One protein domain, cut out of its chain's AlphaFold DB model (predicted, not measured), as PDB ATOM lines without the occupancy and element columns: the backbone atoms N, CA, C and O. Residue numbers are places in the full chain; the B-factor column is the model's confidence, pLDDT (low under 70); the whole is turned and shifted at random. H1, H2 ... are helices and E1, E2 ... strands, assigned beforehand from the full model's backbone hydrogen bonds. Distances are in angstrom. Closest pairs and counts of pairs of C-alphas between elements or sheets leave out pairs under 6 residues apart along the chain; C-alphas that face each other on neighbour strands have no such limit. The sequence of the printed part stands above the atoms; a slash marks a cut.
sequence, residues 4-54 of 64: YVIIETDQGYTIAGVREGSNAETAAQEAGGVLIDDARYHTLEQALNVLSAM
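Overview. This is residues 4 to 54 of the 64 residues of an uncharacterized protein of Planctomycetes bacterium FF011L (UniProt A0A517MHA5). A twisted two-stranded hairpin, E1 and E2, stands in the middle between two short helices, with H1 on one side of it and H2 on the other. The long link from H1 to H2 passes beside E1, and its residues 34 to 35 pair with E1 for a short way. The printed part has 51 residues, with two named strands and two named helices in the order E1, E2, H1, H2; the sheet, in the order E1 - E2, is antiparallel and the class is mixed, helices and strands. The whole is compact, with a radius of gyration of the C-alphas of 9.9 A, and only just flat, spanning 28 by 25 by 14 A.

Arrangement. E1, residues 4 to 9, and E2, residues 12 to 18, are antiparallel neighbours in a hairpin, with 144 degrees between their directions. N 7 and O 14 are within hydrogen-bond range at 2.9 A, as are N 16 and O 5 at 2.9 A. Residues 7 to 8 of E1 also pair antiparallel with residues 34 to 35. The closest C-alphas of E2 and H1, residues 24 to 30, are those of Val 18 and Ala 27, 5.6 A apart; for E1 and H1 they are those of Ile 7 and Ala 28, at 6.1 A. For H2, residues 44 to 53, the closest C-alphas are those of Tyr 4 in E1 and Leu 44, at 6.6 A, and those of Ile 15 in E2 and Ala 47, at 6.9 A. H1 and H2 are apart. In both helices every O i to N i+4 pair is within hydrogen-bond range.

Along the chain. E1 begins at C-alpha 4 (47.805, -0.609, 9.552) and measures 15.4 A from first to last C-alpha. E2 measures 18.8 A, H1 9.9 A and H2 14.5 A, H2 ending at C-alpha 53 (39.643, 2.416, -4.119).

Size, cuts and confidence. The two C-alphas farthest apart, those of Gly 21 and Ala 53, are 29.4 A apart. The printed part has no cut. The link from H1 to H2, residues 31 to 43, is long. The mean pLDDT of the printed part is 93.2, and no printed residue is under 70.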
ATOM      1  N   TYR A   4      48.732   0.294  10.214       95.56
ATOM      2  CA  TYR A   4      47.805  -0.609   9.552       95.56
ATOM      3  C   TYR A   4      48.364  -0.988   8.184       95.56
ATOM      4  O   TYR A   4      49.080  -0.200   7.564       95.56
ATOM      5  N   VAL A   5      48.020  -2.184   7.726       95.81
ATOM      6  CA  VAL A   5      48.361  -2.704   6.400       95.81
ATOM      7  C   VAL A   5      47.123  -3.309   5.762       95.81
ATOM      8  O   VAL A   5      46.189  -3.715   6.461       95.81
ATOM      9  N   ILE A   6      47.114  -3.363   4.439       95.31
ATOM     10  CA  ILE A   6      46.075  -4.042   3.678       95.31
ATOM     11  C   ILE A   6      46.541  -5.469   3.412       95.31
ATOM     12  O   ILE A   6      47.683  -5.709   3.021       95.31
ATOM     13  N   ILE A   7      45.645  -6.417   3.648       95.69
ATOM     14  CA  ILE A   7      45.895  -7.842   3.471       95.69
ATOM     15  C   ILE A   7      44.823  -8.443   2.570       95.69
ATOM     16  O   ILE A   7      43.702  -7.936   2.494       95.69
ATOM     17  N   GLU A   8      45.152  -9.554   1.931       94.69
ATOM     18  CA  GLU A   8      44.199 -10.395   1.219       94.69
ATOM     19  C   GLU A   8      43.849 -11.617   2.062       94.69
ATOM     20  O   GLU A   8      44.715 -12.260   2.651       94.69
ATOM     21  N   THR A   9      42.561 -11.924   2.120       92.69
ATOM     22  CA  THR A   9      41.993 -13.106   2.771       92.69
ATOM     23  C   THR A   9      41.126 -13.858   1.768       92.69
ATOM     24  O   THR A   9      40.776 -13.322   0.715       92.69
ATOM     25  N   ASP A  10      40.646 -15.043   2.139       90.19
ATOM     26  CA  ASP A  10      39.670 -15.798   1.337       90.19
ATOM     27  C   ASP A  10      38.342 -15.049   1.099       90.19
ATOM     28  O   ASP A  10      37.534 -15.453   0.261       90.19
ATOM     29  N   GLN A  11      38.087 -13.961   1.835       88.19
ATOM     30  CA  GLN A  11      36.911 -13.098   1.675       88.19
ATOM     31  C   GLN A  11      37.212 -11.803   0.910       88.19
ATOM     32  O   GLN A  11      36.307 -11.000   0.678       88.19
ATOM     33  N   GLY A  12      38.459 -11.616   0.482       90.62
ATOM     34  CA  GLY A  12      38.943 -10.443  -0.224       90.62
ATOM     35  C   GLY A  12      39.848  -9.571   0.639       90.62
ATOM     36  O   GLY A  12      40.478 -10.042   1.589       90.62
ATOM     37  N   TYR A  13      39.932  -8.291   0.289       93.00
ATOM     38  CA  TYR A  13      40.832  -7.359   0.944       93.00
ATOM     39  C   TYR A  13      40.263  -6.877   2.274       93.00
ATOM     40  O   TYR A  13      39.087  -6.529   2.383       93.00
ATOM     41  N   THR A  14      41.120  -6.817   3.285       94.00
ATOM     42  CA  THR A  14      40.790  -6.266   4.600       94.00
ATOM     43  C   THR A  14      42.007  -5.565   5.202       94.00
ATOM     44  O   THR A  14      43.079  -5.522   4.601       94.00
ATOM     45  N   ILE A  15      41.837  -4.971   6.380       95.38
ATOM     46  CA  ILE A  15      42.873  -4.197   7.066       95.38
ATOM     47  C   ILE A  15      43.330  -4.955   8.307       95.38
ATOM     48  O   ILE A  15      42.521  -5.283   9.176       95.38
ATOM     49  N   ALA A  16      44.640  -5.165   8.428       95.56
ATOM     50  CA  ALA A  16      45.266  -5.695   9.630       95.56
ATOM     51  C   ALA A  16      45.981  -4.578  10.402       95.56
ATOM     52  O   ALA A  16      46.697  -3.750   9.836       95.56
ATOM     53  N   GLY A  17      45.788  -4.551  11.720       95.69
ATOM     54  CA  GLY A  17      46.497  -3.636  12.611       95.69
ATOM     55  C   GLY A  17      47.800  -4.252  13.102       95.69
ATOM     56  O   GLY A  17      47.787  -5.287  13.764       95.69
ATOM     57  N   VAL A  18      48.924  -3.584  12.857       95.38
ATOM     58  CA  VAL A  18      50.233  -4.031  13.334       95.38
ATOM     59  C   VAL A  18      50.484  -3.474  14.733       95.38
ATOM     60  O   VAL A  18      50.415  -2.263  14.976       95.38
ATOM     61  N   ARG A  19      50.742  -4.363  15.695       94.56
ATOM     62  CA  ARG A  19      51.095  -3.989  17.073       94.56
ATOM     63  C   ARG A  19      52.553  -3.532  17.143       94.56
ATOM     64  O   ARG A  19      53.380  -3.952  16.339       94.56
ATOM     65  N   GLU A  20      52.869  -2.676  18.109       92.75
ATOM     66  CA  GLU A  20      54.265  -2.317  18.382       92.75
ATOM     67  C   GLU A  20      55.073  -3.574  18.726       92.75
ATOM     68  O   GLU A  20      54.588  -4.454  19.435       92.75
ATOM     69  N   GLY A  21      56.286  -3.679  18.178       92.31
ATOM     70  CA  GLY A  21      57.129  -4.869  18.324       92.31
ATOM     71  C   GLY A  21      56.744  -6.057  17.432       92.31
ATOM     72  O   GLY A  21      57.415  -7.082  17.496       92.31
ATOM     73  N   SER A  22      55.713  -5.927  16.589       94.00
ATOM     74  CA  SER A  22      55.357  -6.910  15.557       94.00
ATOM     75  C   SER A  22      55.622  -6.364  14.146       94.00
ATOM     76  O   SER A  22      56.019  -5.208  13.971       94.00
ATOM     77  N   ASN A  23      55.420  -7.198  13.128       94.38
ATOM     78  CA  ASN A  23      55.573  -6.839  11.720       94.38
ATOM     79  C   ASN A  23      54.284  -7.118  10.921       94.38
ATOM     80  O   ASN A  23      53.342  -7.741  11.416       94.38
ATOM     81  N   ALA A  24      54.241  -6.599   9.695       94.56
ATOM     82  CA  ALA A  24      53.081  -6.690   8.814       94.56
ATOM     83  C   ALA A  24      52.733  -8.137   8.420       94.56
ATOM     84  O   ALA A  24      51.556  -8.483   8.386       94.56
ATOM     85  N   GLU A  25      53.736  -8.986   8.184       95.06
ATOM     86  CA  GLU A  25      53.541 -10.397   7.821       95.06
ATOM     87  C   GLU A  25      52.897 -11.188   8.962       95.06
ATOM     88  O   GLU A  25      51.900 -11.873   8.751       95.06
ATOM     89  N   THR A  26      53.399 -11.033  10.188       96.12
ATOM     90  CA  THR A  26      52.813 -11.647  11.383       96.12
ATOM     91  C   THR A  26      51.376 -11.175  11.582       96.12
ATOM     92  O   THR A  26      50.496 -11.989  11.836       96.12
ATOM     93  N   ALA A  27      51.110  -9.873  11.432       94.81
ATOM     94  CA  ALA A  27      49.757  -9.333  11.567       94.81
ATOM     95  C   ALA A  27      48.798  -9.866  10.487       94.81
ATOM     96  O   ALA A  27      47.641 -10.151  10.789       94.81
ATOM     97  N   ALA A  28      49.272 -10.028   9.248       95.06
ATOM     98  CA  ALA A  28      48.500 -10.636   8.170       95.06
ATOM     99  C   ALA A  28      48.186 -12.108   8.468       95.06
ATOM    100  O   ALA A  28      47.032 -12.524   8.375       95.06
ATOM    101  N   GLN A  29      49.189 -12.866   8.918       95.12
ATOM    102  CA  GLN A  29      49.036 -14.276   9.258       95.12
ATOM    103  C   GLN A  29      48.088 -14.486  10.449       95.12
ATOM    104  O   GLN A  29      47.231 -15.365  10.397       95.12
ATOM    105  N   GLU A  30      48.179 -13.653  11.492       94.56
ATOM    106  CA  GLU A  30      47.238 -13.650  12.626       94.56
ATOM    107  C   GLU A  30      45.793 -13.371  12.186       94.56
ATOM    108  O   GLU A  30      44.852 -13.888  12.787       94.56
ATOM    109  N   ALA A  31      45.614 -12.565  11.137       93.00
ATOM    110  CA  ALA A  31      44.315 -12.242  10.557       93.00
ATOM    111  C   ALA A  31      43.825 -13.280   9.525       93.00
ATOM    112  O   ALA A  31      42.762 -13.090   8.936       93.00
ATOM    113  N   GLY A  32      44.569 -14.371   9.308       94.94
ATOM    114  CA  GLY A  32      44.217 -15.411   8.338       94.94
ATOM    115  C   GLY A  32      44.364 -14.966   6.883       94.94
ATOM    116  O   GLY A  32      43.654 -15.468   6.016       94.94
ATOM    117  N   GLY A  33      45.247 -14.003   6.619       94.31
ATOM    118  CA  GLY A  33      45.503 -13.483   5.286       94.31
ATOM    119  C   GLY A  33      46.983 -13.392   4.945       94.31
ATOM    120  O   GLY A  33      47.858 -13.868   5.672       94.31
ATOM    121  N   VAL A  34      47.251 -12.754   3.814       94.75
ATOM    122  CA  VAL A  34      48.591 -12.514   3.282       94.75
ATOM    123  C   VAL A  34      48.768 -11.021   3.051       94.75
ATOM    124  O   VAL A  34      47.845 -10.325   2.629       94.75
ATOM    125  N   LEU A  35      49.961 -10.517   3.356       94.62
ATOM    126  CA  LEU A  35      50.331  -9.143   3.053       94.62
ATOM    127  C   LEU A  35      50.453  -8.973   1.535       94.62
ATOM    128  O   LEU A  35      51.249  -9.666   0.906       94.62
ATOM    129  N   ILE A  36      49.681  -8.052   0.965       89.50
ATOM    130  CA  ILE A  36      49.686  -7.778  -0.485       89.50
ATOM    131  C   ILE A  36      50.348  -6.451  -0.849       89.50
ATOM    132  O   ILE A  36      50.661  -6.222  -2.013       89.50
ATOM    133  N   ASP A  37      50.544  -5.587   0.144       83.56
ATOM    134  CA  ASP A  37      51.127  -4.259   0.000       83.56
ATOM    135  C   ASP A  37      52.004  -3.963   1.225       83.56
ATOM    136  O   ASP A  37      51.639  -4.292   2.357       83.56
ATOM    137  N   ASP A  38      53.172  -3.364   1.009       83.94
ATOM    138  CA  ASP A  38      54.105  -2.955   2.059       83.94
ATOM    139  C   ASP A  38      53.828  -1.534   2.586       83.94
ATOM    140  O   ASP A  38      54.483  -1.080   3.536       83.94
ATOM    141  N   ALA A  39      52.821  -0.852   2.029       92.12
ATOM    142  CA  ALA A  39      52.335   0.432   2.504       92.12
ATOM    143  C   ALA A  39      51.891   0.381   3.977       92.12
ATOM    144  O   ALA A  39      51.105  -0.463   4.413       92.12
ATOM    145  N   ARG A  40      52.379   1.352   4.758       94.38
ATOM    146  CA  ARG A  40      52.090   1.485   6.190       94.38
ATOM    147  C   ARG A  40      51.195   2.689   6.422       94.38
ATOM    148  O   ARG A  40      51.630   3.829   6.282       94.38
ATOM    149  N   TYR A  41      49.961   2.436   6.827       94.88
ATOM    150  CA  TYR A  41      48.992   3.484   7.122       94.88
ATOM    151  C   TYR A  41      49.007   3.801   8.612       94.88
ATOM    152  O   TYR A  41      48.880   2.911   9.449       94.88
ATOM    153  N   HIS A  42      49.151   5.069   8.976       94.38
ATOM    154  CA  HIS A  42      49.231   5.455  10.387       94.38
ATOM    155  C   HIS A  42      47.851   5.578  11.042       94.38
ATOM    156  O   HIS A  42      47.736   5.514  12.266       94.38
ATOM    157  N   THR A  43      46.792   5.702  10.239       94.94
ATOM    158  CA  THR A  43      45.404   5.717  10.710       94.94
ATOM    159  C   THR A  43      44.565   4.677   9.978       94.94
ATOM    160  O   THR A  43      44.833   4.326   8.828       94.94
ATOM    161  N   LEU A  44      43.513   4.199  10.645       93.25
ATOM    162  CA  LEU A  44      42.552   3.285  10.031       93.25
ATOM    163  C   LEU A  44      41.834   3.944   8.842       93.25
ATOM    164  O   LEU A  44      41.579   3.291   7.839       93.25
ATOM    165  N   GLU A  45      41.550   5.244   8.936       95.50
ATOM    166  CA  GLU A  45      40.876   6.008   7.882       95.50
ATOM    167  C   GLU A  45      41.692   6.061   6.582       95.50
ATOM    168  O   GLU A  45      41.136   5.887   5.501       95.50
ATOM    169  N   GLN A  46      43.021   6.209   6.675       94.69
ATOM    170  CA  GLN A  46      43.909   6.134   5.510       94.69
ATOM    171  C   GLN A  46      43.827   4.766   4.828       94.69
ATOM    172  O   GLN A  46      43.670   4.696   3.611       94.69
ATOM    173  N   ALA A  47      43.891   3.690   5.616       93.56
ATOM    174  CA  ALA A  47      43.797   2.330   5.100       93.56
ATOM    175  C   ALA A  47      42.420   2.053   4.465       93.56
ATOM    176  O   ALA A  47      42.350   1.451   3.399       93.56
ATOM    177  N   LEU A  48      41.330   2.538   5.074       93.06
ATOM    178  CA  LEU A  48      39.968   2.414   4.538       93.06
ATOM    179  C   LEU A  48      39.790   3.161   3.216       93.06
ATOM    180  O   LEU A  48      39.166   2.632   2.298       93.06
ATOM    181  N   ASN A  49      40.350   4.367   3.107       93.75
ATOM    182  CA  ASN A  49      40.300   5.139   1.872       93.75
ATOM    183  C   ASN A  49      40.965   4.369   0.721       93.75
ATOM    184  O   ASN A  49      40.366   4.220  -0.343       93.75
ATOM    185  N   VAL A  50      42.150   3.792   0.956       91.75
ATOM    186  CA  VAL A  50      42.823   2.960  -0.054       91.75
ATOM    187  C   VAL A  50      42.033   1.685  -0.348       91.75
ATOM    188  O   VAL A  50      41.781   1.395  -1.514       91.75
ATOM    189  N   LEU A  51      41.577   0.966   0.682       90.62
ATOM    190  CA  LEU A  51      40.782  -0.253   0.530       90.62
ATOM    191  C   LEU A  51      39.542  -0.026  -0.349       90.62
ATOM    192  O   LEU A  51      39.243  -0.850  -1.207       90.62
ATOM    193  N   SER A  52      38.852   1.107  -0.173       90.06
ATOM    194  CA  SER A  52      37.665   1.466  -0.962       90.06
ATOM    195  C   SER A  52      37.954   1.767  -2.437       90.06
ATOM    196  O   SER A  52      37.057   1.653  -3.271       90.06
ATOM    197  N   ALA A  53      39.195   2.134  -2.761       89.50
ATOM    198  CA  ALA A  53      39.643   2.416  -4.119       89.50
ATOM    199  C   ALA A  53      40.235   1.185  -4.826       89.50
ATOM    200  O   ALA A  53      40.482   1.238  -6.033       89.50
ATOM    201  N   MET A  54      40.484   0.087  -4.104       85.88
ATOM    202  CA  MET A  54      41.061  -1.114  -4.697       85.88
ATOM    203  C   MET A  54      40.045  -1.873  -5.560       85.88
ATOM    204  O   MET A  54      38.880  -2.015  -5.178       85.88
TER     205      MET A  54